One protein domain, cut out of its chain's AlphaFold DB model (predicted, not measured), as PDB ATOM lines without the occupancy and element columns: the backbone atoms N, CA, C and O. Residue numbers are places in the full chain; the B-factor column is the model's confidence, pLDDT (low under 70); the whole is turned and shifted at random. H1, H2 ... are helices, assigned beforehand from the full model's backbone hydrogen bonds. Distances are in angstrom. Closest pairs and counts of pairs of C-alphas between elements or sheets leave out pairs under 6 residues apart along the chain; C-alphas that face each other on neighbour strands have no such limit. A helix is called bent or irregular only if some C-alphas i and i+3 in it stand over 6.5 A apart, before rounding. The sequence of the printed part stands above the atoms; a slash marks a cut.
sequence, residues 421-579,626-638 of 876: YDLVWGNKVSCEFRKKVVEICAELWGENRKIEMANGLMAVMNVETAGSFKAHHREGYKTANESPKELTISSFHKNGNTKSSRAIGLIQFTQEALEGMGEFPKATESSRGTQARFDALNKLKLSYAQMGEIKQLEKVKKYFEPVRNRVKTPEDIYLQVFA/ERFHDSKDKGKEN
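This is residues 421 to 579 and 626 to 638 of the 876 residues of an uncharacterized protein of Bergeyella zoohelcum (UniProt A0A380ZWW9). The model has two unlike ends: at one, helices H1, H7 and H8 pack on H2 at its core, and at the other, H5 is the main helix, with short H3 packed on it and much looped chain around. H6 sits between the two ends, side by side with H1. The printed part has 172 residues with eight named helices, H1 to H8 in order, and no named strand: all helix, mostly in crossed packing. It is compact, with a radius of gyration of the C-alphas of 16.0 A, and spans 47 by 34 by 28 A.

H1, residues 431 to 445, touches H2, residues 447 to 464, at a steep tilt of 63 degrees, opposite ways; the closest C-alphas, of Ala 442 and Lys 450, are 4.5 A apart. H2 is the hub, touching three helices, with a kink of 29 degrees near residue 454. H1 also touches H6, residues 549 to 563, at a shallow tilt of 10 degrees, the same way, closest at the C-alphas of Phe 433 and Ile 550, 6.1 A. With residues 452 to 460 alone H2 touches H7, residues 570 to 578, at a steep tilt of 39 degrees; the closest C-alphas are those of Gly 456 and Pro 570, 4.5 A. With residues 455 to 463 alone it touches H8, residues 626 to 636, at 69 degrees, only just short of about perpendicular; the C-alphas of Ala 459 and Lys 632 are closest, 4.9 A. H3, residues 489 to 492, touches residues 535 to 542 of H5, residues 531 to 546, closest at the C-alphas of Ile 489 and Asn 538, 5.0 A. H4, residues 511 to 516, is close to but not clearly touching H6, with the C-alphas of Ala 513 and Tyr 559 7.1 A apart. H2 and H5 are apart. Each O i to N i+4 pair is within hydrogen-bond range in H1, H4, H5 and H8, against 12 of 14 in H2, 7 of 11 in H6 and 4 of 5 in H7; H3 is too short for such a pair.

H1 begins at C-alpha 431, (-0.125, -32.954, 30.956), and is 20.9 A long. H2 is 25.4 A and irregular, with C-alphas 448 and 451 8.0 A apart. H3 and H4 are short. H5 is 22.3 A, from C-alpha 531 at (4.426, -36.709, 71.628). H6 is 22.0 A and irregular, with C-alphas 559 and 562 7.0 A apart. H7 is 13.2 A; H8 is 15.6 A and ends at C-alpha 636, (15.586, -36.175, 28.804).

The C-alphas farthest apart, of Ser 526 and Glu 637, are 51.0 A apart. Residues 580 to 625 are not printed; C-alphas 579 and 626 are 13.7 A apart across this cut. The links H2 to H3, H3 to H4 and H4 to H5 are long. Mean pLDDT of the printed part is 89.2, with residues 431 to 432 and 495 to 499 under 70.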
ATOM      1  N   TYR A 421       4.693 -27.839  26.941       75.19
ATOM      2  CA  TYR A 421       5.098 -28.265  28.284       75.19
ATOM      3  C   TYR A 421       5.858 -29.601  28.235       75.19
ATOM      4  O   TYR A 421       5.597 -30.517  29.022       75.19
ATOM      5  N   ASP A 422       6.759 -29.741  27.259       80.75
ATOM      6  CA  ASP A 422       7.669 -30.882  27.158       80.75
ATOM      7  C   ASP A 422       8.798 -30.758  28.193       80.75
ATOM      8  O   ASP A 422       9.789 -30.048  27.995       80.75
ATOM      9  N   LEU A 423       8.610 -31.429  29.328       90.06
ATOM     10  CA  LEU A 423       9.541 -31.438  30.451       90.06
ATOM     11  C   LEU A 423      10.254 -32.786  30.569       90.06
ATOM     12  O   LEU A 423       9.698 -33.830  30.220       90.06
ATOM     13  N   VAL A 424      11.463 -32.768  31.130       92.06
ATOM     14  CA  VAL A 424      12.152 -33.976  31.596       92.06
ATOM     15  C   VAL A 424      11.257 -34.739  32.575       92.06
ATOM     16  O   VAL A 424      10.517 -34.126  33.346       92.06
ATOM     17  N   TRP A 425      11.285 -36.071  32.506       93.69
ATOM     18  CA  TRP A 425      10.355 -36.954  33.233       93.69
ATOM     19  C   TRP A 425       8.875 -36.747  32.896       93.69
ATOM     20  O   TRP A 425       7.988 -37.216  33.610       93.69
ATOM     21  N   GLY A 426       8.579 -36.060  31.794       84.31
ATOM     22  CA  GLY A 426       7.218 -35.735  31.421       84.31
ATOM     23  C   GLY A 426       6.326 -36.954  31.187       84.31
ATOM     24  O   GLY A 426       5.120 -36.836  31.374       84.31
ATOM     25  N   ASN A 427       6.886 -38.119  30.841       84.19
ATOM     26  CA  ASN A 427       6.123 -39.364  30.698       84.19
ATOM     27  C   ASN A 427       5.623 -39.953  32.033       84.19
ATOM     28  O   ASN A 427       4.722 -40.789  32.020       84.19
ATOM     29  N   LYS A 428       6.179 -39.524  33.176       86.31
ATOM     30  CA  LYS A 428       5.803 -40.010  34.515       86.31
ATOM     31  C   LYS A 428       4.589 -39.294  35.095       86.31
ATOM     32  O   LYS A 428       4.034 -39.744  36.093       86.31
ATOM     33  N   VAL A 429       4.185 -38.181  34.489       83.12
ATOM     34  CA  VAL A 429       3.178 -37.266  35.031       83.12
ATOM     35  C   VAL A 429       2.187 -36.818  33.953       83.12
ATOM     36  O   VAL A 429       2.466 -36.882  32.755       83.12
ATOM     37  N   SER A 430       1.003 -36.358  34.363       74.69
ATOM     38  CA  SER A 430      -0.037 -35.896  33.435       74.69
ATOM     39  C   SER A 430       0.354 -34.587  32.727       74.69
ATOM     40  O   SER A 430       1.237 -33.853  33.176       74.69
ATOM     41  N   CYS A 431      -0.320 -34.256  31.614       68.44
ATOM     42  CA  CYS A 431      -0.125 -32.954  30.956       68.44
ATOM     43  C   CYS A 431      -0.468 -31.787  31.899       68.44
ATOM     44  O   CYS A 431       0.236 -30.778  31.901       68.44
ATOM     45  N   GLU A 432      -1.479 -31.953  32.754       69.38
ATOM     46  CA  GLU A 432      -1.849 -30.960  33.764       69.38
ATOM     47  C   GLU A 432      -0.761 -30.757  34.821       69.38
ATOM     48  O   GLU A 432      -0.428 -29.615  35.132       69.38
ATOM     49  N   PHE A 433      -0.135 -31.833  35.306       86.12
ATOM     50  CA  PHE A 433       0.996 -31.727  36.227       86.12
ATOM     51  C   PHE A 433       2.136 -30.913  35.599       86.12
ATOM     52  O   PHE A 433       2.639 -29.977  36.215       86.12
ATOM     53  N   ARG A 434       2.509 -31.209  34.343       85.69
ATOM     54  CA  ARG A 434       3.571 -30.469  33.631       85.69
ATOM     55  C   ARG A 434       3.213 -29.002  33.424       85.69
ATOM     56  O   ARG A 434       4.053 -28.138  33.663       85.69
ATOM     57  N   LYS A 435       1.973 -28.716  33.014       80.44
ATOM     58  CA  LYS A 435       1.461 -27.346  32.870       80.44
ATOM     59  C   LYS A 435       1.588 -26.591  34.191       80.44
ATOM     60  O   LYS A 435       2.152 -25.503  34.212       80.44
ATOM     61  N   LYS A 436       1.153 -27.205  35.293       80.06
ATOM     62  CA  LYS A 436       1.185 -26.591  36.619       80.06
ATOM     63  C   LYS A 436       2.605 -26.313  37.111       80.06
ATOM     64  O   LYS A 436       2.860 -25.244  37.657       80.06
ATOM     65  N   VAL A 437       3.543 -27.229  36.871       87.88
ATOM     66  CA  VAL A 437       4.971 -27.015  37.163       87.88
ATOM     67  C   VAL A 437       5.515 -25.816  36.378       87.88
ATOM     68  O   VAL A 437       6.181 -24.963  36.958       87.88
ATOM     69  N   VAL A 438       5.197 -25.702  35.083       85.56
ATOM     70  CA  VAL A 438       5.623 -24.558  34.256       85.56
ATOM     71  C   VAL A 438       5.004 -23.243  34.730       85.56
ATOM     72  O   VAL A 438       5.711 -22.242  34.782       85.56
ATOM     73  N   GLU A 439       3.721 -23.236  35.097       83.38
ATOM     74  CA  GLU A 439       3.041 -22.062  35.662       83.38
ATOM     75  C   GLU A 439       3.707 -21.596  36.959       83.38
ATOM     76  O   GLU A 439       4.068 -20.429  37.082       83.38
ATOM     77  N   ILE A 440       3.955 -22.518  37.893       88.62
ATOM     78  CA  ILE A 440       4.641 -22.215  39.155       88.62
ATOM     79  C   ILE A 440       6.026 -21.625  38.881       88.62
ATOM     80  O   ILE A 440       6.407 -20.619  39.478       88.62
ATOM     81  N   CYS A 441       6.777 -22.215  37.951       91.69
ATOM     82  CA  CYS A 441       8.096 -21.713  37.594       91.69
ATOM     83  C   CYS A 441       8.052 -20.332  36.921       91.69
ATOM     84  O   CYS A 441       8.944 -19.520  37.162       91.69
ATOM     85  N   ALA A 442       7.024 -20.051  36.116       87.88
ATOM     86  CA  ALA A 442       6.808 -18.738  35.516       87.88
ATOM     87  C   ALA A 442       6.495 -17.673  36.575       87.88
ATOM     88  O   ALA A 442       7.055 -16.580  36.537       87.88
ATOM     89  N   GLU A 443       5.647 -17.998  37.550       86.19
ATOM     90  CA  GLU A 443       5.277 -17.086  38.634       86.19
ATOM     91  C   GLU A 443       6.435 -16.819  39.605       86.19
ATOM     92  O   GLU A 443       6.605 -15.693  40.070       86.19
ATOM     93  N   LEU A 444       7.242 -17.839  39.917       91.38
ATOM     94  CA  LEU A 444       8.350 -17.714  40.867       91.38
ATOM     95  C   LEU A 444       9.603 -17.080  40.253       91.38
ATOM     96  O   LEU A 444      10.265 -16.287  40.923       91.38
ATOM     97  N   TRP A 445       9.935 -17.426  39.005       93.44
ATOM     98  CA  TRP A 445      11.231 -17.095  38.388       93.44
ATOM     99  C   TRP A 445      11.128 -16.418  37.017       93.44
ATOM    100  O   TRP A 445      12.150 -16.139  36.386       93.44
ATOM    101  N   GLY A 446       9.911 -16.102  36.578       81.94
ATOM    102  CA  GLY A 446       9.639 -15.314  35.385       81.94
ATOM    103  C   GLY A 446       9.394 -16.138  34.122       81.94
ATOM    104  O   GLY A 446       9.931 -17.229  33.914       81.94
ATOM    105  N   GLU A 447       8.607 -15.549  33.222       85.00
ATOM    106  CA  GLU A 447       8.127 -16.172  31.985       85.00
ATOM    107  C   GLU A 447       9.263 -16.676  31.079       85.00
ATOM    108  O   GLU A 447       9.176 -17.759  30.502       85.00
ATOM    109  N   ASN A 448      10.370 -15.931  31.015       89.50
ATOM    110  CA  ASN A 448      11.514 -16.241  30.151       89.50
ATOM    111  C   ASN A 448      12.285 -17.495  30.591       89.50
ATOM    112  O   ASN A 448      13.005 -18.085  29.791       89.50
ATOM    113  N   ARG A 449      12.152 -17.899  31.860       89.19
ATOM    114  CA  ARG A 449      12.934 -18.987  32.472       89.19
ATOM    115  C   ARG A 449      12.080 -20.173  32.906       89.19
ATOM    116  O   ARG A 449      12.598 -21.158  33.427       89.19
ATOM    117  N   LYS A 450      10.769 -20.115  32.662       91.44
ATOM    118  CA  LYS A 450       9.790 -21.083  33.169       91.44
ATOM    119  C   LYS A 450      10.092 -22.535  32.791       91.44
ATOM    120  O   LYS A 450       9.971 -23.408  33.638       91.44
ATOM    121  N   ILE A 451      10.531 -22.807  31.557       90.50
ATOM    122  CA  ILE A 451      10.832 -24.175  31.092       90.50
ATOM    123  C   ILE A 451      12.163 -24.680  31.661       90.50
ATOM    124  O   ILE A 451      12.279 -25.846  32.031       90.50
ATOM    125  N   GLU A 452      13.166 -23.807  31.752       94.75
ATOM    126  CA  GLU A 452      14.467 -24.112  32.356       94.75
ATOM    127  C   GLU A 452      14.287 -24.528  33.825       94.75
ATOM    128  O   GLU A 452      14.702 -25.619  34.224       94.75
ATOM    129  N   MET A 453      13.579 -23.697  34.597       95.69
ATOM    130  CA  MET A 453      13.290 -23.944  36.008       95.69
ATOM    131  C   MET A 453      12.345 -25.131  36.213       95.69
ATOM    132  O   MET A 453      12.563 -25.924  37.124       95.69
ATOM    133  N   ALA A 454      11.348 -25.317  35.339       96.56
ATOM    134  CA  ALA A 454      10.437 -26.460  35.400       96.56
ATOM    135  C   ALA A 454      11.170 -27.788  35.206       96.56
ATOM    136  O   ALA A 454      10.906 -28.745  35.928       96.56
ATOM    137  N   ASN A 455      12.132 -27.849  34.283       95.88
ATOM    138  CA  ASN A 455      12.970 -29.036  34.123       95.88
ATOM    139  C   ASN A 455      13.846 -29.296  35.357       95.88
ATOM    140  O   ASN A 455      14.039 -30.451  35.730       95.88
ATOM    141  N   GLY A 456      14.339 -28.237  36.007       95.94
ATOM    142  CA  GLY A 456      15.017 -28.348  37.297       95.94
ATOM    143  C   GLY A 456      14.110 -28.938  38.373       95.94
ATOM    144  O   GLY A 456      14.450 -29.941  38.992       95.94
ATOM    145  N   LEU A 457      12.913 -28.377  38.536       97.56
ATOM    146  CA  LEU A 457      11.953 -28.831  39.538       97.56
ATOM    147  C   LEU A 457      11.492 -30.279  39.296       97.56
ATOM    148  O   LEU A 457      11.401 -31.054  40.245       97.56
ATOM    149  N   MET A 458      11.289 -30.684  38.038       97.44
ATOM    150  CA  MET A 458      10.995 -32.079  37.679       97.44
ATOM    151  C   MET A 458      12.145 -33.032  38.032       97.44
ATOM    152  O   MET A 458      11.902 -34.132  38.527       97.44
ATOM    153  N   ALA A 459      13.397 -32.621  37.801       96.50
ATOM    154  CA  ALA A 459      14.565 -33.419  38.170       96.50
ATOM    155  C   ALA A 459      14.685 -33.581  39.694       96.50
ATOM    156  O   ALA A 459      14.996 -34.681  40.152       96.50
ATOM    157  N   VAL A 460      14.377 -32.531  40.464       96.81
ATOM    158  CA  VAL A 460      14.309 -32.585  41.934       96.81
ATOM    159  C   VAL A 460      13.220 -33.547  42.390       96.81
ATOM    160  O   VAL A 460      13.513 -34.470  43.138       96.81
ATOM    161  N   MET A 461      11.993 -33.418  41.879       97.38
ATOM    162  CA  MET A 461      10.891 -34.313  42.257       97.38
ATOM    163  C   MET A 461      11.201 -35.783  41.968       97.38
ATOM    164  O   MET A 461      10.823 -36.658  42.744       97.38
ATOM    165  N   ASN A 462      11.921 -36.074  40.883       96.06
ATOM    166  CA  ASN A 462      12.380 -37.429  40.597       96.06
ATOM    167  C   ASN A 462      13.362 -37.949  41.663       96.06
ATOM    168  O   ASN A 462      13.202 -39.079  42.116       96.06
ATOM    169  N   VAL A 463      14.341 -37.138  42.081       93.00
ATOM    170  CA  VAL A 463      15.298 -37.516  43.139       93.00
ATOM    171  C   VAL A 463      14.568 -37.735  44.464       93.00
ATOM    172  O   VAL A 463      14.702 -38.792  45.075       93.00
ATOM    173  N   GLU A 464      13.723 -36.782  44.848       93.69
ATOM    174  CA  GLU A 464      13.015 -36.752  46.131       93.69
ATOM    175  C   GLU A 464      11.914 -37.816  46.267       93.69
ATOM    176  O   GLU A 464      11.503 -38.158  47.374       93.69
ATOM    177  N   THR A 465      11.416 -38.361  45.155       94.12
ATOM    178  CA  THR A 465      10.357 -39.390  45.159       94.12
ATOM    179  C   THR A 465      10.798 -40.727  44.571       94.12
ATOM    180  O   THR A 465       9.950 -41.553  44.224       94.12
ATOM    181  N   ALA A 466      12.105 -40.936  44.384       90.56
ATOM    182  CA  ALA A 466      12.643 -42.109  43.689       90.56
ATOM    183  C   ALA A 466      11.916 -42.402  42.350       90.56
ATOM    184  O   ALA A 466      11.676 -43.551  41.980       90.56
ATOM    185  N   GLY A 467      11.513 -41.340  41.642       91.06
ATOM    186  CA  GLY A 467      10.804 -41.382  40.363       91.06
ATOM    187  C   GLY A 467       9.311 -41.709  40.412       91.06
ATOM    188  O   GLY A 467       8.721 -41.945  39.356       91.06
ATOM    189  N   SER A 468       8.672 -41.715  41.588       91.81
ATOM    190  CA  SER A 468       7.234 -41.999  41.691       91.81
ATOM    191  C   SER A 468       6.347 -40.790  41.379       91.81
ATOM    192  O   SER A 468       5.206 -40.984  40.963       91.81
ATOM    193  N   PHE A 469       6.833 -39.562  41.609       94.94
ATOM    194  CA  PHE A 469       6.059 -38.318  41.480       94.94
ATOM    195  C   PHE A 469       4.735 -38.350  42.264       94.94
ATOM    196  O   PHE A 469       3.718 -37.833  41.806       94.94
ATOM    197  N   LYS A 470       4.729 -38.987  43.444       94.25
ATOM    198  CA  LYS A 470       3.522 -39.174  44.263       94.25
ATOM    199  C   LYS A 470       3.508 -38.269  45.484       94.25
ATOM    200  O   LYS A 470       4.508 -38.161  46.191       94.25
ATOM    201  N   ALA A 471       2.345 -37.687  45.776       93.12
ATOM    202  CA  ALA A 471       2.166 -36.796  46.925       93.12
ATOM    203  C   ALA A 471       2.359 -37.505  48.277       93.12
ATOM    204  O   ALA A 471       2.730 -36.875  49.266       93.12
ATOM    205  N   HIS A 472       2.132 -38.816  48.324       95.06
ATOM    206  CA  HIS A 472       2.275 -39.635  49.525       95.06
ATOM    207  C   HIS A 472       3.618 -40.365  49.636       95.06
ATOM    208  O   HIS A 472       3.777 -41.195  50.532       95.06
ATOM    209  N   HIS A 473       4.594 -40.054  48.773       95.19
ATOM    210  CA  HIS A 473       5.924 -40.654  48.858       95.19
ATOM    211  C   HIS A 473       6.626 -40.244  50.161       95.19
ATOM    212  O   HIS A 473       6.873 -39.060  50.393       95.19
ATOM    213  N   ARG A 474       6.947 -41.222  51.012       93.75
ATOM    214  CA  ARG A 474       7.588 -41.002  52.316       93.75
ATOM    215  C   ARG A 474       9.090 -41.218  52.237       93.75
ATOM    216  O   ARG A 474       9.554 -42.156  51.597       93.75
ATOM    217  N   GLU A 475       9.824 -40.415  52.989       90.00
ATOM    218  CA  GLU A 475      11.265 -40.564  53.161       90.00
ATOM    219  C   GLU A 475      11.647 -42.003  53.550       90.00
ATOM    220  O   GLU A 475      11.069 -42.592  54.476       90.00
ATOM    221  N   GLY A 476      12.644 -42.561  52.863       84.50
ATOM    222  CA  GLY A 476      13.171 -43.907  53.104       84.50
ATOM    223  C   GLY A 476      12.408 -45.042  52.413       84.50
ATOM    224  O   GLY A 476      12.773 -46.202  52.598       84.50
ATOM    225  N   TYR A 477      11.378 -44.743  51.618       86.25
ATOM    226  CA  TYR A 477      10.685 -45.730  50.788       86.25
ATOM    227  C   TYR A 477      11.225 -45.712  49.356       86.25
ATOM    228  O   TYR A 477      11.590 -44.673  48.825       86.25
ATOM    229  N   LYS A 478      11.284 -46.885  48.711       84.00
ATOM    230  CA  LYS A 478      11.727 -47.001  47.307       84.00
ATOM    231  C   LYS A 478      10.602 -46.747  46.298       84.00
ATOM    232  O   LYS A 478      10.877 -46.476  45.137       84.00
ATOM    233  N   THR A 479       9.345 -46.898  46.715       81.94
ATOM    234  CA  THR A 479       8.142 -46.732  45.881       81.94
ATOM    235  C   THR A 479       6.988 -46.191  46.730       81.94
ATOM    236  O   THR A 479       7.056 -46.242  47.956       81.94
ATOM    237  N   ALA A 480       5.923 -45.710  46.084       85.00
ATOM    238  CA  ALA A 480       4.709 -45.202  46.729       85.00
ATOM    239  C   ALA A 480       3.455 -45.877  46.134       85.00
ATOM    240  O   ALA A 480       2.575 -45.216  45.586       85.00
ATOM    241  N   ASN A 481       3.419 -47.215  46.173       75.81
ATOM    242  CA  ASN A 481       2.369 -48.023  45.528       75.81
ATOM    243  C   ASN A 481       1.123 -48.234  46.402       75.81
ATOM    244  O   ASN A 481       0.104 -48.705  45.909       75.81
ATOM    245  N   GLU A 482       1.210 -47.918  47.691       78.94
ATOM    246  CA  GLU A 482       0.086 -48.009  48.625       78.94
ATOM    247  C   GLU A 482      -0.948 -46.898  48.383       78.94
ATOM    248  O   GLU A 482      -0.633 -45.847  47.811       78.94
ATOM    249  N   SER A 483      -2.183 -47.108  48.841       77.44
ATOM    250  CA  SER A 483      -3.225 -46.091  48.738       77.44
ATOM    251  C   SER A 483      -2.991 -44.980  49.770       77.44
ATOM    252  O   SER A 483      -2.869 -45.269  50.962       77.44
ATOM    253  N   PRO A 484      -3.022 -43.684  49.390       72.88
ATOM    254  CA  PRO A 484      -2.932 -42.581  50.353       72.88
ATOM    255  C   PRO A 484      -3.998 -42.638  51.460       72.88
ATOM    256  O   PRO A 484      -3.786 -42.113  52.553       72.88
ATOM    257  N   LYS A 485      -5.152 -43.269  51.188       73.62
ATOM    258  CA  LYS A 485      -6.263 -43.421  52.143       73.62
ATOM    259  C   LYS A 485      -5.975 -44.441  53.250       73.62
ATOM    260  O   LYS A 485      -6.614 -44.375  54.291       73.62
ATOM    261  N   GLU A 486      -5.023 -45.345  53.034       82.81
ATOM    262  CA  GLU A 486      -4.611 -46.370  54.004       82.81
ATOM    263  C   GLU A 486      -3.512 -45.861  54.949       82.81
ATOM    264  O   GLU A 486      -3.210 -46.489  55.963       82.81
ATOM    265  N   LEU A 487      -2.918 -44.705  54.639       85.25
ATOM    266  CA  LEU A 487      -1.921 -44.084  55.498       85.25
ATOM    267  C   LEU A 487      -2.552 -43.547  56.774       85.25
ATOM    268  O   LEU A 487      -3.629 -42.954  56.777       85.25
ATOM    269  N   THR A 488      -1.816 -43.702  57.865       92.19
ATOM    270  CA  THR A 488      -2.179 -43.162  59.172       92.19
ATOM    271  C   THR A 488      -1.017 -42.338  59.715       92.19
ATOM    272  O   THR A 488       0.062 -42.271  59.123       92.19
ATOM    273  N   ILE A 489      -1.206 -41.682  60.859       92.12
ATOM    274  CA  ILE A 489      -0.141 -40.878  61.476       92.12
ATOM    275  C   ILE A 489       1.103 -41.715  61.819       92.12
ATOM    276  O   ILE A 489       2.217 -41.194  61.763       92.12
ATOM    277  N   SER A 490       0.935 -43.015  62.095       89.44
ATOM    278  CA  SER A 490       2.043 -43.923  62.410       89.44
ATOM    279  C   SER A 490       2.909 -44.238  61.190       89.44
ATOM    280  O   SER A 490       4.100 -44.502  61.341       89.44
ATOM    281  N   SER A 491       2.366 -44.107  59.974       89.94
ATOM    282  CA  SER A 491       3.108 -44.286  58.720       89.94
ATOM    283  C   SER A 491       4.287 -43.310  58.578       89.94
ATOM    284  O   SER A 491       5.216 -43.573  57.812       89.94
ATOM    285  N   PHE A 492       4.280 -42.199  59.323       91.88
ATOM    286  CA  PHE A 492       5.330 -41.175  59.315       91.88
ATOM    287  C   PHE A 492       6.375 -41.355  60.421       91.88
ATOM    288  O   PHE A 492       7.318 -40.569  60.491       91.88
ATOM    289  N   HIS A 493       6.250 -42.367  61.281       87.69
ATOM    290  CA  HIS A 493       7.214 -42.604  62.352       87.69
ATOM    291  C   HIS A 493       8.544 -43.132  61.780       87.69
ATOM    292  O   HIS A 493       8.568 -43.970  60.866       87.69
ATOM    293  N   LYS A 494       9.671 -42.633  62.303       81.25
ATOM    294  CA  LYS A 494      11.002 -43.215  62.071       81.25
ATOM    295  C   LYS A 494      11.349 -44.178  63.209       81.25
ATOM    296  O   LYS A 494      11.027 -43.917  64.365       81.25
ATOM    297  N   ASN A 495      12.020 -45.276  62.873       63.09
ATOM    298  CA  ASN A 495      12.535 -46.219  63.863       63.09
ATOM    299  C   ASN A 495      13.882 -45.681  64.373       63.09
ATOM    300  O   ASN A 495      14.827 -45.603  63.593       63.09
ATOM    301  N   GLY A 496      13.961 -45.277  65.644       61.53
ATOM    302  CA  GLY A 496      15.184 -44.758  66.268       61.53
ATOM    303  C   GLY A 496      14.981 -44.343  67.732       61.53
ATOM    304  O   GLY A 496      13.848 -44.266  68.205       61.53
ATOM    305  N   ASN A 497      16.082 -44.064  68.444       50.44
ATOM    306  CA  ASN A 497      16.061 -43.642  69.858       50.44
ATOM    307  C   ASN A 497      15.494 -42.221  70.055       50.44
ATOM    308  O   ASN A 497      15.059 -41.874  71.153       50.44
ATOM    309  N   THR A 498      15.469 -41.400  69.002       59.59
ATOM    310  CA  THR A 498      14.886 -40.054  68.997       59.59
ATOM    311  C   THR A 498      13.554 -40.049  68.246       59.59
ATOM    312  O   THR A 498      13.438 -40.550  67.124       59.59
ATOM    313  N   LYS A 499      12.519 -39.459  68.858       67.50
ATOM    314  CA  LYS A 499      11.222 -39.265  68.198       67.50
ATOM    315  C   LYS A 499      11.431 -38.356  66.987       67.50
ATOM    316  O   LYS A 499      11.838 -37.211  67.141       67.50
ATOM    317  N   SER A 500      11.190 -38.873  65.787       72.88
ATOM    318  CA  SER A 500      11.356 -38.133  64.535       72.88
ATOM    319  C   SER A 500      10.316 -38.566  63.498       72.88
ATOM    320  O   SER A 500       9.727 -39.647  63.582       72.88
ATOM    321  N   SER A 501      10.040 -37.676  62.542       89.38
ATOM    322  CA  SER A 501       8.951 -37.806  61.571       89.38
ATOM    323  C   SER A 501       9.499 -37.759  60.145       89.38
ATOM    324  O   SER A 501      10.199 -36.812  59.787       89.38
ATOM    325  N   ARG A 502       9.154 -38.755  59.325       92.19
ATOM    326  CA  ARG A 502       9.565 -38.881  57.914       92.19
ATOM    327  C   ARG A 502       9.129 -37.683  57.089       92.19
ATOM    328  O   ARG A 502       8.018 -37.187  57.281       92.19
ATOM    329  N   ALA A 503       9.967 -37.217  56.175       93.75
ATOM    330  CA  ALA A 503       9.541 -36.254  55.163       93.75
ATOM    331  C   ALA A 503       8.496 -36.863  54.199       93.75
ATOM    332  O   ALA A 503       8.314 -38.087  54.151       93.75
ATOM    333  N   ILE A 504       7.735 -36.005  53.508       96.19
ATOM    334  CA  ILE A 504       6.598 -36.419  52.673       96.19
ATOM    335  C   ILE A 504       6.500 -35.619  51.377       96.19
ATOM    336  O   ILE A 504       6.669 -34.404  51.381       96.19
ATOM    337  N   GLY A 505       6.131 -36.282  50.287       95.94
ATOM    338  CA  GLY A 505       5.638 -35.644  49.072       95.94
ATOM    339  C   GLY A 505       6.696 -35.295  48.036       95.94
ATOM    340  O   GLY A 505       7.841 -35.727  48.111       95.94
ATOM    341  N   LEU A 506       6.276 -34.513  47.042       96.81
ATOM    342  CA  LEU A 506       6.991 -34.261  45.789       96.81
ATOM    343  C   LEU A 506       8.400 -33.681  45.975       96.81
ATOM    344  O   LEU A 506       9.239 -33.888  45.110       96.81
ATOM    345  N   ILE A 507       8.656 -32.973  47.077       96.12
ATOM    346  CA  ILE A 507       9.972 -32.401  47.416       96.12
ATOM    347  C   ILE A 507      10.434 -32.785  48.832       96.12
ATOM    348  O   ILE A 507      11.200 -32.048  49.435       96.12
ATOM    349  N   GLN A 508       9.901 -33.875  49.400       94.69
ATOM    350  CA  GLN A 508      10.183 -34.306  50.778       94.69
ATOM    351  C   GLN A 508      10.012 -33.178  51.825       94.69
ATOM    352  O   GLN A 508      10.959 -32.755  52.482       94.69
ATOM    353  N   PHE A 509       8.776 -32.715  52.055       96.56
ATOM    354  CA  PHE A 509       8.467 -31.703  53.076       96.56
ATOM    355  C   PHE A 509       8.895 -32.165  54.485       96.56
ATOM    356  O   PHE A 509       8.246 -33.008  55.121       96.56
ATOM    357  N   THR A 510       9.992 -31.589  54.981       93.56
ATOM    358  CA  THR A 510      10.527 -31.809  56.331       93.56
ATOM    359  C   THR A 510       9.750 -31.008  57.380       93.56
ATOM    360  O   THR A 510       8.908 -30.168  57.058       93.56
ATOM    361  N   GLN A 511      10.014 -31.258  58.668       92.69
ATOM    362  CA  GLN A 511       9.443 -30.428  59.736       92.69
ATOM    363  C   GLN A 511       9.863 -28.959  59.580       92.69
ATOM    364  O   GLN A 511       9.014 -28.076  59.643       92.69
ATOM    365  N   GLU A 512      11.147 -28.706  59.325       90.50
ATOM    366  CA  GLU A 512      11.688 -27.356  59.153       90.50
ATOM    367  C   GLU A 512      11.075 -26.636  57.952       90.50
ATOM    368  O   GLU A 512      10.732 -25.461  58.055       90.50
ATOM    369  N   ALA A 513      10.856 -27.345  56.839       93.06
ATOM    370  CA  ALA A 513      10.177 -26.788  55.672       93.06
ATOM    371  C   ALA A 513       8.749 -26.336  56.013       93.06
ATOM    372  O   ALA A 513       8.355 -25.212  55.700       93.06
ATOM    373  N   LEU A 514       7.983 -27.182  56.708       96.06
ATOM    374  CA  LEU A 514       6.612 -26.869  57.121       96.06
ATOM    375  C   LEU A 514       6.559 -25.722  58.144       96.06
ATOM    376  O   LEU A 514       5.642 -24.899  58.094       96.06
ATOM    377  N   GLU A 515       7.549 -25.629  59.037       93.94
ATOM    378  CA  GLU A 515       7.699 -24.505  59.968       93.94
ATOM    379  C   GLU A 515       8.071 -23.201  59.249       93.94
ATOM    380  O   GLU A 515       7.482 -22.154  59.523       93.94
ATOM    381  N   GLY A 516       8.996 -23.257  58.286       90.06
ATOM    382  CA  GLY A 516       9.399 -22.115  57.462       90.06
ATOM    383  C   GLY A 516       8.270 -21.579  56.577       90.06
ATOM    384  O   GLY A 516       8.170 -20.374  56.365       90.06
ATOM    385  N   MET A 517       7.371 -22.458  56.128       93.06
ATOM    386  CA  MET A 517       6.159 -22.106  55.375       93.06
ATOM    387  C   MET A 517       5.020 -21.556  56.252       93.06
ATOM    388  O   MET A 517       3.974 -21.162  55.723       93.06
ATOM    389  N   GLY A 518       5.167 -21.584  57.580       92.62
ATOM    390  CA  GLY A 518       4.099 -21.237  58.520       92.62
ATOM    391  C   GLY A 518       2.913 -22.211  58.500       92.62
ATOM    392  O   GLY A 518       1.809 -21.841  58.886       92.62
ATOM    393  N   GLU A 519       3.109 -23.438  58.015       92.75
ATOM    394  CA  GLU A 519       2.087 -24.500  58.012       92.75
ATOM    395  C   GLU A 519       2.122 -25.320  59.306       92.75
ATOM    396  O   GLU A 519       1.121 -25.924  59.688       92.75
ATOM    397  N   PHE A 520       3.262 -25.311  60.002       95.38
ATOM    398  CA  PHE A 520       3.434 -25.902  61.321       95.38
ATOM    399  C   PHE A 520       4.063 -24.874  62.279       95.38
ATOM    400  O   PHE A 520       5.013 -24.193  61.899       95.38
ATOM    401  N   PRO A 521       3.562 -24.696  63.512       92.19
ATOM    402  CA  PRO A 521       4.122 -23.708  64.435       92.19
ATOM    403  C   PRO A 521       5.527 -24.120  64.880       92.19
ATOM    404  O   PRO A 521       5.723 -25.289  65.202       92.19
ATOM    405  N   LYS A 522       6.482 -23.184  64.983       92.00
ATOM    406  CA  LYS A 522       7.835 -23.449  65.519       92.00
ATOM    407  C   LYS A 522       7.787 -24.025  66.938       92.00
ATOM    408  O   LYS A 522       6.868 -23.739  67.706       92.00
ATOM    409  N   ALA A 523       8.768 -24.854  67.286       88.81
ATOM    410  CA  ALA A 523       8.831 -25.467  68.610       88.81
ATOM    411  C   ALA A 523       9.178 -24.430  69.689       88.81
ATOM    412  O   ALA A 523      10.162 -23.703  69.571       88.81
ATOM    413  N   THR A 524       8.400 -24.416  70.768       89.75
ATOM    414  CA  THR A 524       8.760 -23.751  72.029       89.75
ATOM    415  C   THR A 524       9.598 -24.691  72.889       89.75
ATOM    416  O   THR A 524       9.576 -25.907  72.689       89.75
ATOM    417  N   GLU A 525      10.287 -24.155  73.894       87.31
ATOM    418  CA  GLU A 525      11.036 -24.962  74.866       87.31
ATOM    419  C   GLU A 525      10.157 -26.027  75.545       87.31
ATOM    420  O   GLU A 525      10.568 -27.175  75.673       87.31
ATOM    421  N   SER A 526       8.899 -25.687  75.842       85.50
ATOM    422  CA  SER A 526       7.907 -26.591  76.438       85.50
ATOM    423  C   SER A 526       7.291 -27.621  75.480       85.50
ATOM    424  O   SER A 526       6.759 -28.629  75.936       85.50
ATOM    425  N   SER A 527       7.315 -27.387  74.162       85.06
ATOM    426  CA  SER A 527       6.684 -28.283  73.173       85.06
ATOM    427  C   SER A 527       7.683 -29.132  72.387       85.06
ATOM    428  O   SER A 527       7.283 -30.122  71.759       85.06
ATOM    429  N   ARG A 528       8.973 -28.779  72.424       85.25
ATOM    430  CA  ARG A 528      10.058 -29.503  71.754       85.25
ATOM    431  C   ARG A 528      10.125 -30.945  72.266       85.25
ATOM    432  O   ARG A 528      10.137 -31.191  73.463       85.25
ATOM    433  N   GLY A 529      10.132 -31.914  71.350       81.00
ATOM    434  CA  GLY A 529      10.248 -33.337  71.695       81.00
ATOM    435  C   GLY A 529       8.968 -34.013  72.220       81.00
ATOM    436  O   GLY A 529       8.970 -35.224  72.444       81.00
ATOM    437  N   THR A 530       7.863 -33.279  72.403       87.00
ATOM    438  CA  THR A 530       6.622 -33.837  72.975       87.00
ATOM    439  C   THR A 530       5.856 -34.722  71.983       87.00
ATOM    440  O   THR A 530       5.781 -34.421  70.792       87.00
ATOM    441  N   GLN A 531       5.223 -35.800  72.473       86.44
ATOM    442  CA  GLN A 531       4.426 -36.709  71.628       86.44
ATOM    443  C   GLN A 531       3.281 -35.974  70.925       86.44
ATOM    444  O   GLN A 531       3.088 -36.150  69.729       86.44
ATOM    445  N   ALA A 532       2.578 -35.095  71.643       88.50
ATOM    446  CA  ALA A 532       1.472 -34.323  71.085       88.50
ATOM    447  C   ALA A 532       1.906 -33.459  69.888       88.50
ATOM    448  O   ALA A 532       1.180 -33.363  68.898       88.50
ATOM    449  N   ARG A 533       3.111 -32.871  69.940       90.31
ATOM    450  CA  ARG A 533       3.677 -32.118  68.814       90.31
ATOM    451  C   ARG A 533       4.009 -33.035  67.635       90.31
ATOM    452  O   ARG A 533       3.695 -32.681  66.501       90.31
ATOM    453  N   PHE A 534       4.598 -34.204  67.888       89.69
ATOM    454  CA  PHE A 534       4.875 -35.185  66.832       89.69
ATOM    455  C   PHE A 534       3.599 -35.718  66.177       89.69
ATOM    456  O   PHE A 534       3.531 -35.782  64.952       89.69
ATOM    457  N   ASP A 535       2.561 -36.015  66.956       91.38
ATOM    458  CA  ASP A 535       1.270 -36.459  66.428       91.38
ATOM    459  C   ASP A 535       0.616 -35.364  65.581       91.38
ATOM    460  O   ASP A 535       0.079 -35.647  64.510       91.38
ATOM    461  N   ALA A 536       0.690 -34.100  66.016       94.12
ATOM    462  CA  ALA A 536       0.197 -32.965  65.239       94.12
ATOM    463  C   ALA A 536       0.957 -32.801  63.910       94.12
ATOM    464  O   ALA A 536       0.331 -32.612  62.865       94.12
ATOM    465  N   LEU A 537       2.287 -32.942  63.928       94.25
ATOM    466  CA  LEU A 537       3.111 -32.926  62.719       94.25
ATOM    467  C   LEU A 537       2.739 -34.076  61.771       94.25
ATOM    468  O   LEU A 537       2.579 -33.860  60.571       94.25
ATOM    469  N   ASN A 538       2.556 -35.289  62.295       95.19
ATOM    470  CA  ASN A 538       2.202 -36.458  61.491       95.19
ATOM    471  C   ASN A 538       0.781 -36.359  60.923       95.19
ATOM    472  O   ASN A 538       0.555 -36.779  59.791       95.19
ATOM    473  N   LYS A 539      -0.166 -35.741  61.643       96.12
ATOM    474  CA  LYS A 539      -1.498 -35.402  61.105       96.12
ATOM    475  C   LYS A 539      -1.401 -34.426  59.934       96.12
ATOM    476  O   LYS A 539      -2.060 -34.627  58.915       96.12
ATOM    477  N   LEU A 540      -0.557 -33.400  60.046       96.56
ATOM    478  CA  LEU A 540      -0.319 -32.467  58.946       96.56
ATOM    479  C   LEU A 540       0.299 -33.186  57.738       96.56
ATOM    480  O   LEU A 540      -0.215 -33.062  56.627       96.56
ATOM    481  N   LYS A 541       1.338 -34.001  57.945       95.88
ATOM    482  CA  LYS A 541       1.979 -34.776  56.871       95.88
ATOM    483  C   LYS A 541       1.042 -35.800  56.228       95.88
ATOM    484  O   LYS A 541       1.088 -35.975  55.014       95.88
ATOM    485  N   LEU A 542       0.131 -36.394  56.999       95.62
ATOM    486  CA  LEU A 542      -0.936 -37.239  56.466       95.62
ATOM    487  C   LEU A 542      -1.858 -36.453  55.525       95.62
ATOM    488  O   LEU A 542      -2.157 -36.921  54.429       95.62
ATOM    489  N   SER A 543      -2.236 -35.224  55.891       95.19
ATOM    490  CA  SER A 543      -3.029 -34.372  54.996       95.19
ATOM    491  C   SER A 543      -2.281 -34.019  53.699       95.19
ATOM    492  O   SER A 543      -2.889 -33.983  52.630       95.19
ATOM    493  N   TYR A 544      -0.954 -33.835  53.765       95.50
ATOM    494  CA  TYR A 544      -0.093 -33.631  52.592       95.50
ATOM    495  C   TYR A 544      -0.015 -34.881  51.715       95.50
ATOM    496  O   TYR A 544      -0.038 -34.763  50.494       95.50
ATOM    497  N   ALA A 545       0.015 -36.070  52.311       91.94
ATOM    498  CA  ALA A 545      -0.032 -37.322  51.567       91.94
ATOM    499  C   ALA A 545      -1.372 -37.513  50.828       91.94
ATOM    500  O   ALA A 545      -1.396 -37.993  49.699       91.94
ATOM    501  N   GLN A 546      -2.489 -37.099  51.436       87.75
ATOM    502  CA  GLN A 546      -3.845 -37.352  50.929       87.75
ATOM    503  C   GLN A 546      -4.406 -36.265  49.992       87.75
ATOM    504  O   GLN A 546      -5.464 -36.462  49.394       87.75
ATOM    505  N   MET A 547      -3.736 -35.117  49.830       83.56
ATOM    506  CA  MET A 547      -4.271 -33.997  49.031       83.56
ATOM    507  C   MET A 547      -4.155 -34.172  47.505       83.56
ATOM    508  O   MET A 547      -4.872 -33.479  46.768       83.56
ATOM    509  N   GLY A 548      -3.319 -35.112  47.052       80.38
ATOM    510  CA  GLY A 548      -3.025 -35.381  45.642       80.38
ATOM    511  C   GLY A 548      -1.905 -34.501  45.077       80.38
ATOM    512  O   GLY A 548      -1.610 -33.421  45.591       80.38
ATOM    513  N   GLU A 549      -1.283 -34.970  43.998       86.12
ATOM    514  CA  GLU A 549      -0.079 -34.402  43.381       86.12
ATOM    515  C   GLU A 549      -0.269 -32.944  42.952       86.12
ATOM    516  O   GLU A 549       0.519 -32.079  43.330       86.12
ATOM    517  N   ILE A 550      -1.354 -32.654  42.223       79.81
ATOM    518  CA  ILE A 550      -1.634 -31.315  41.681       79.81
ATOM    519  C   ILE A 550      -1.808 -30.280  42.797       79.81
ATOM    520  O   ILE A 550      -1.291 -29.169  42.700       79.81
ATOM    521  N   LYS A 551      -2.471 -30.637  43.904       77.50
ATOM    522  CA  LYS A 551      -2.617 -29.718  45.049       77.50
ATOM    523  C   LYS A 551      -1.328 -29.559  45.827       77.50
ATOM    524  O   LYS A 551      -1.061 -28.481  46.350       77.50
ATOM    525  N   GLN A 552      -0.530 -30.618  45.919       93.38
ATOM    526  CA  GLN A 552       0.743 -30.550  46.613       93.38
ATOM    527  C   GLN A 552       1.751 -29.662  45.861       93.38
ATOM    528  O   GLN A 552       2.581 -29.029  46.505       93.38
ATOM    529  N   LEU A 553       1.624 -29.501  44.535       91.88
ATOM    530  CA  LEU A 553       2.390 -28.503  43.774       91.88
ATOM    531  C   LEU A 553       2.154 -27.060  44.261       91.88
ATOM    532  O   LEU A 553       3.092 -26.268  44.274       91.88
ATOM    533  N   GLU A 554       0.965 -26.710  44.762       89.88
ATOM    534  CA  GLU A 554       0.746 -25.396  45.397       89.88
ATOM    535  C   GLU A 554       1.545 -25.246  46.697       89.88
ATOM    536  O   GLU A 554       2.034 -24.165  47.026       89.88
ATOM    537  N   LYS A 555       1.735 -26.346  47.434       95.62
ATOM    538  CA  LYS A 555       2.615 -26.364  48.611       95.62
ATOM    539  C   LYS A 555       4.082 -26.228  48.207       95.62
ATOM    540  O   LYS A 555       4.819 -25.524  48.889       95.62
ATOM    541  N   VAL A 556       4.481 -26.817  47.075       96.12
ATOM    542  CA  VAL A 556       5.818 -26.622  46.485       96.12
ATOM    543  C   VAL A 556       6.025 -25.149  46.128       96.12
ATOM    544  O   VAL A 556       7.030 -24.566  46.524       96.12
ATOM    545  N   LYS A 557       5.055 -24.502  45.470       96.19
ATOM    546  CA  LYS A 557       5.112 -23.059  45.192       96.19
ATOM    547  C   LYS A 557       5.279 -22.241  46.474       96.19
ATOM    548  O   LYS A 557       6.195 -21.427  46.560       96.19
ATOM    549  N   LYS A 558       4.437 -22.497  47.484       95.62
ATOM    550  CA  LYS A 558       4.489 -21.806  48.781       95.62
ATOM    551  C   LYS A 558       5.842 -21.970  49.485       95.62
ATOM    552  O   LYS A 558       6.308 -21.030  50.122       95.62
ATOM    553  N   TYR A 559       6.480 -23.135  49.366       96.75
ATOM    554  CA  TYR A 559       7.818 -23.384  49.909       96.75
ATOM    555  C   TYR A 559       8.889 -22.486  49.276       96.75
ATOM    556  O   TYR A 559       9.730 -21.930  49.981       96.75
ATOM    557  N   PHE A 560       8.837 -22.298  47.955       96.31
ATOM    558  CA  PHE A 560       9.821 -21.495  47.226       96.31
ATOM    559  C   PHE A 560       9.536 -19.991  47.234       96.31
ATOM    560  O   PHE A 560      10.460 -19.200  47.065       96.31
ATOM    561  N   GLU A 561       8.293 -19.570  47.454       94.25
ATOM    562  CA  GLU A 561       7.885 -18.163  47.442       94.25
ATOM    563  C   GLU A 561       8.748 -17.225  48.318       94.25
ATOM    564  O   GLU A 561       9.221 -16.216  47.782       94.25
ATOM    565  N   PRO A 562       9.057 -17.536  49.598       92.62
ATOM    566  CA  PRO A 562       9.900 -16.670  50.428       92.62
ATOM    567  C   PRO A 562      11.371 -16.622  49.982       92.62
ATOM    568  O   PRO A 562      12.083 -15.675  50.308       92.62
ATOM    569  N   VAL A 563      11.841 -17.622  49.229       92.06
ATOM    570  CA  VAL A 563      13.248 -17.767  48.805       92.06
ATOM    571  C   VAL A 563      13.452 -17.559  47.300       92.06
ATOM    572  O   VAL A 563      14.574 -17.690  46.811       92.06
ATOM    573  N   ARG A 564      12.404 -17.182  46.554       92.19
ATOM    574  CA  ARG A 564      12.410 -17.118  45.080       92.19
ATOM    575  C   ARG A 564      13.523 -16.244  44.501       92.19
ATOM    576  O   ARG A 564      14.106 -16.592  43.486       92.19
ATOM    577  N   ASN A 565      13.873 -15.155  45.190       92.19
ATOM    578  CA  ASN A 565      14.931 -14.231  44.766       92.19
ATOM    579  C   ASN A 565      16.346 -14.798  44.990       92.19
ATOM    580  O   ASN A 565      17.307 -14.326  44.380       92.19
ATOM    581  N   ARG A 566      16.490 -15.780  45.892       92.44
ATOM    582  CA  ARG A 566      17.759 -16.446  46.209       92.44
ATOM    583  C   ARG A 566      18.056 -17.590  45.237       92.44
ATOM    584  O   ARG A 566      19.217 -17.820  44.920       92.44
ATOM    585  N   VAL A 567      17.016 -18.263  44.745       93.88
ATOM    586  CA  VAL A 567      17.114 -19.346  43.756       93.88
ATOM    587  C   VAL A 567      17.309 -18.747  42.364       93.88
ATOM    588  O   VAL A 567      16.383 -18.169  41.794       93.88
ATOM    589  N   LYS A 568      18.523 -18.857  41.815       91.19
ATOM    590  CA  LYS A 568      18.879 -18.247  40.525       91.19
ATOM    591  C   LYS A 568      19.061 -19.261  39.414       91.19
ATOM    592  O   LYS A 568      18.957 -18.863  38.259       91.19
ATOM    593  N   THR A 569      19.312 -20.523  39.723       94.19
ATOM    594  CA  THR A 569      19.567 -21.595  38.751       94.19
ATOM    595  C   THR A 569      18.705 -22.828  39.047       94.19
ATOM    596  O   THR A 569      18.236 -22.979  40.177       94.19
ATOM    597  N   PRO A 570      18.472 -23.725  38.072       94.81
ATOM    598  CA  PRO A 570      17.825 -25.015  38.318       94.81
ATOM    599  C   PRO A 570      18.507 -25.840  39.422       94.81
ATOM    600  O   PRO A 570      17.833 -26.508  40.197       94.81
ATOM    601  N   GLU A 571      19.832 -25.759  39.517       94.50
ATOM    602  CA  GLU A 571      20.663 -26.401  40.536       94.50
ATOM    603  C   GLU A 571      20.346 -25.857  41.941       94.50
ATOM    604  O   GLU A 571      20.271 -26.617  42.910       94.50
ATOM    605  N   ASP A 572      20.070 -24.553  42.053       94.81
ATOM    606  CA  ASP A 572      19.657 -23.929  43.313       94.81
ATOM    607  C   ASP A 572      18.298 -24.445  43.812       94.81
ATOM    608  O   ASP A 572      18.042 -24.372  45.011       94.81
ATOM    609  N   ILE A 573      17.430 -24.982  42.942       95.69
ATOM    610  CA  ILE A 573      16.165 -25.615  43.361       95.69
ATOM    611  C   ILE A 573      16.470 -26.872  44.182       95.69
ATOM    612  O   ILE A 573      15.876 -27.068  45.241       95.69
ATOM    613  N   TYR A 574      17.413 -27.700  43.718       94.50
ATOM    614  CA  TYR A 574      17.802 -28.913  44.435       94.50
ATOM    615  C   TYR A 574      18.509 -28.583  45.745       94.50
ATOM    616  O   TYR A 574      18.150 -29.114  46.792       94.50
ATOM    617  N   LEU A 575      19.454 -27.638  45.702       94.06
ATOM    618  CA  LEU A 575      20.146 -27.173  46.903       94.06
ATOM    619  C   LEU A 575      19.161 -26.576  47.903       94.06
ATOM    620  O   LEU A 575      19.241 -26.879  49.080       94.06
ATOM    621  N   GLN A 576      18.175 -25.802  47.459       94.88
ATOM    622  CA  GLN A 576      17.165 -25.262  48.358       94.88
ATOM    623  C   GLN A 576      16.355 -26.358  49.065       94.88
ATOM    624  O   GLN A 576      15.993 -26.153  50.215       94.88
ATOM    625  N   VAL A 577      16.065 -27.486  48.414       93.38
ATOM    626  CA  VAL A 577      15.306 -28.595  49.020       93.38
ATOM    627  C   VAL A 577      16.181 -29.445  49.941       93.38
ATOM    628  O   VAL A 577      15.752 -29.786  51.040       93.38
ATOM    629  N   PHE A 578      17.400 -29.763  49.506       88.88
ATOM    630  CA  PHE A 578      18.259 -30.742  50.171       88.88
ATOM    631  C   PHE A 578      19.276 -30.111  51.136       88.88
ATOM    632  O   PHE A 578      19.457 -30.598  52.246       88.88
ATOM    633  N   ALA A 579      19.933 -29.020  50.729       90.25
ATOM    634  CA  ALA A 579      21.000 -28.351  51.482       90.25
ATOM    635  C   ALA A 579      20.966 -26.815  51.275       90.25
ATOM    636  O   ALA A 579      21.783 -26.271  50.515       90.25
ATOM    637  N   GLU A 626      25.703 -33.759  41.368       92.69
ATOM    638  CA  GLU A 626      25.777 -34.943  40.498       92.69
ATOM    639  C   GLU A 626      24.446 -35.709  40.464       92.69
ATOM    640  O   GLU A 626      23.993 -36.112  39.394       92.69
ATOM    641  N   ARG A 627      23.743 -35.829  41.604       90.81
ATOM    642  CA  ARG A 627      22.419 -36.483  41.671       90.81
ATOM    643  C   ARG A 627      21.369 -35.734  40.856       90.81
ATOM    644  O   ARG A 627      20.540 -36.349  40.179       90.81
ATOM    645  N   PHE A 628      21.408 -34.405  40.916       94.25
ATOM    646  CA  PHE A 628      20.521 -33.545  40.144       94.25
ATOM    647  C   PHE A 628      20.800 -33.659  38.642       94.25
ATOM    648  O   PHE A 628      19.859 -33.835  37.864       94.25
ATOM    649  N   HIS A 629      22.068 -33.607  38.233       94.44
ATOM    650  CA  HIS A 629      22.465 -33.733  36.833       94.44
ATOM    651  C   HIS A 629      22.120 -35.116  36.270       94.44
ATOM    652  O   HIS A 629      21.440 -35.185  35.246       94.44
ATOM    653  N   ASP A 630      22.436 -36.196  36.994       93.31
ATOM    654  CA  ASP A 630      22.066 -37.566  36.618       93.31
ATOM    655  C   ASP A 630      20.537 -37.707  36.445       93.31
ATOM    656  O   ASP A 630      20.061 -38.340  35.498       93.31
ATOM    657  N   SER A 631      19.745 -37.101  37.339       94.81
ATOM    658  CA  SER A 631      18.277 -37.082  37.247       94.81
ATOM    659  C   SER A 631      17.782 -36.286  36.038       94.81
ATOM    660  O   SER A 631      16.913 -36.751  35.297       94.81
ATOM    661  N   LYS A 632      18.332 -35.091  35.809       93.12
ATOM    662  CA  LYS A 632      17.960 -34.210  34.696       93.12
ATOM    663  C   LYS A 632      18.291 -34.849  33.349       93.12
ATOM    664  O   LYS A 632      17.471 -34.766  32.436       93.12
ATOM    665  N   ASP A 633      19.439 -35.510  33.234       93.25
ATOM    666  CA  ASP A 633      19.882 -36.162  32.003       93.25
ATOM    667  C   ASP A 633      19.054 -37.407  31.680       93.25
ATOM    668  O   ASP A 633      18.486 -37.479  30.591       93.25
ATOM    669  N   LYS A 634      18.841 -38.313  32.646       92.94
ATOM    670  CA  LYS A 634      17.918 -39.456  32.473       92.94
ATOM    671  C   LYS A 634      16.491 -39.009  32.151       92.94
ATOM    672  O   LYS A 634      15.767 -39.661  31.398       92.94
ATOM    673  N   GLY A 635      16.075 -37.871  32.699       91.38
ATOM    674  CA  GLY A 635      14.767 -37.297  32.432       91.38
ATOM    675  C   GLY A 635      14.578 -36.836  30.982       91.38
ATOM    676  O   GLY A 635      13.437 -36.818  30.517       91.38
ATOM    677  N   LYS A 636      15.654 -36.516  30.241       90.62
ATOM    678  CA  LYS A 636      15.586 -36.175  28.804       90.62
ATOM    679  C   LYS A 636      15.145 -37.368  27.957       90.62
ATOM    680  O   LYS A 636      14.414 -37.174  26.991       90.62
ATOM    681  N   GLU A 637      15.537 -38.578  28.351       89.25
ATOM    682  CA  GLU A 637      15.112 -39.842  27.730       89.25
ATOM    683  C   GLU A 637      13.687 -40.249  28.145       89.25
ATOM    684  O   GLU A 637      13.086 -41.130  27.542       89.25
ATOM    685  N   ASN A 638      13.128 -39.598  29.171       86.62
ATOM    686  CA  ASN A 638      11.803 -39.870  29.736       86.62
ATOM    687  C   ASN A 638      10.821 -38.711  29.501       86.62
ATOM    688  O   ASN A 638       9.945 -38.415  30.321       86.62
TER     689      ASN A 638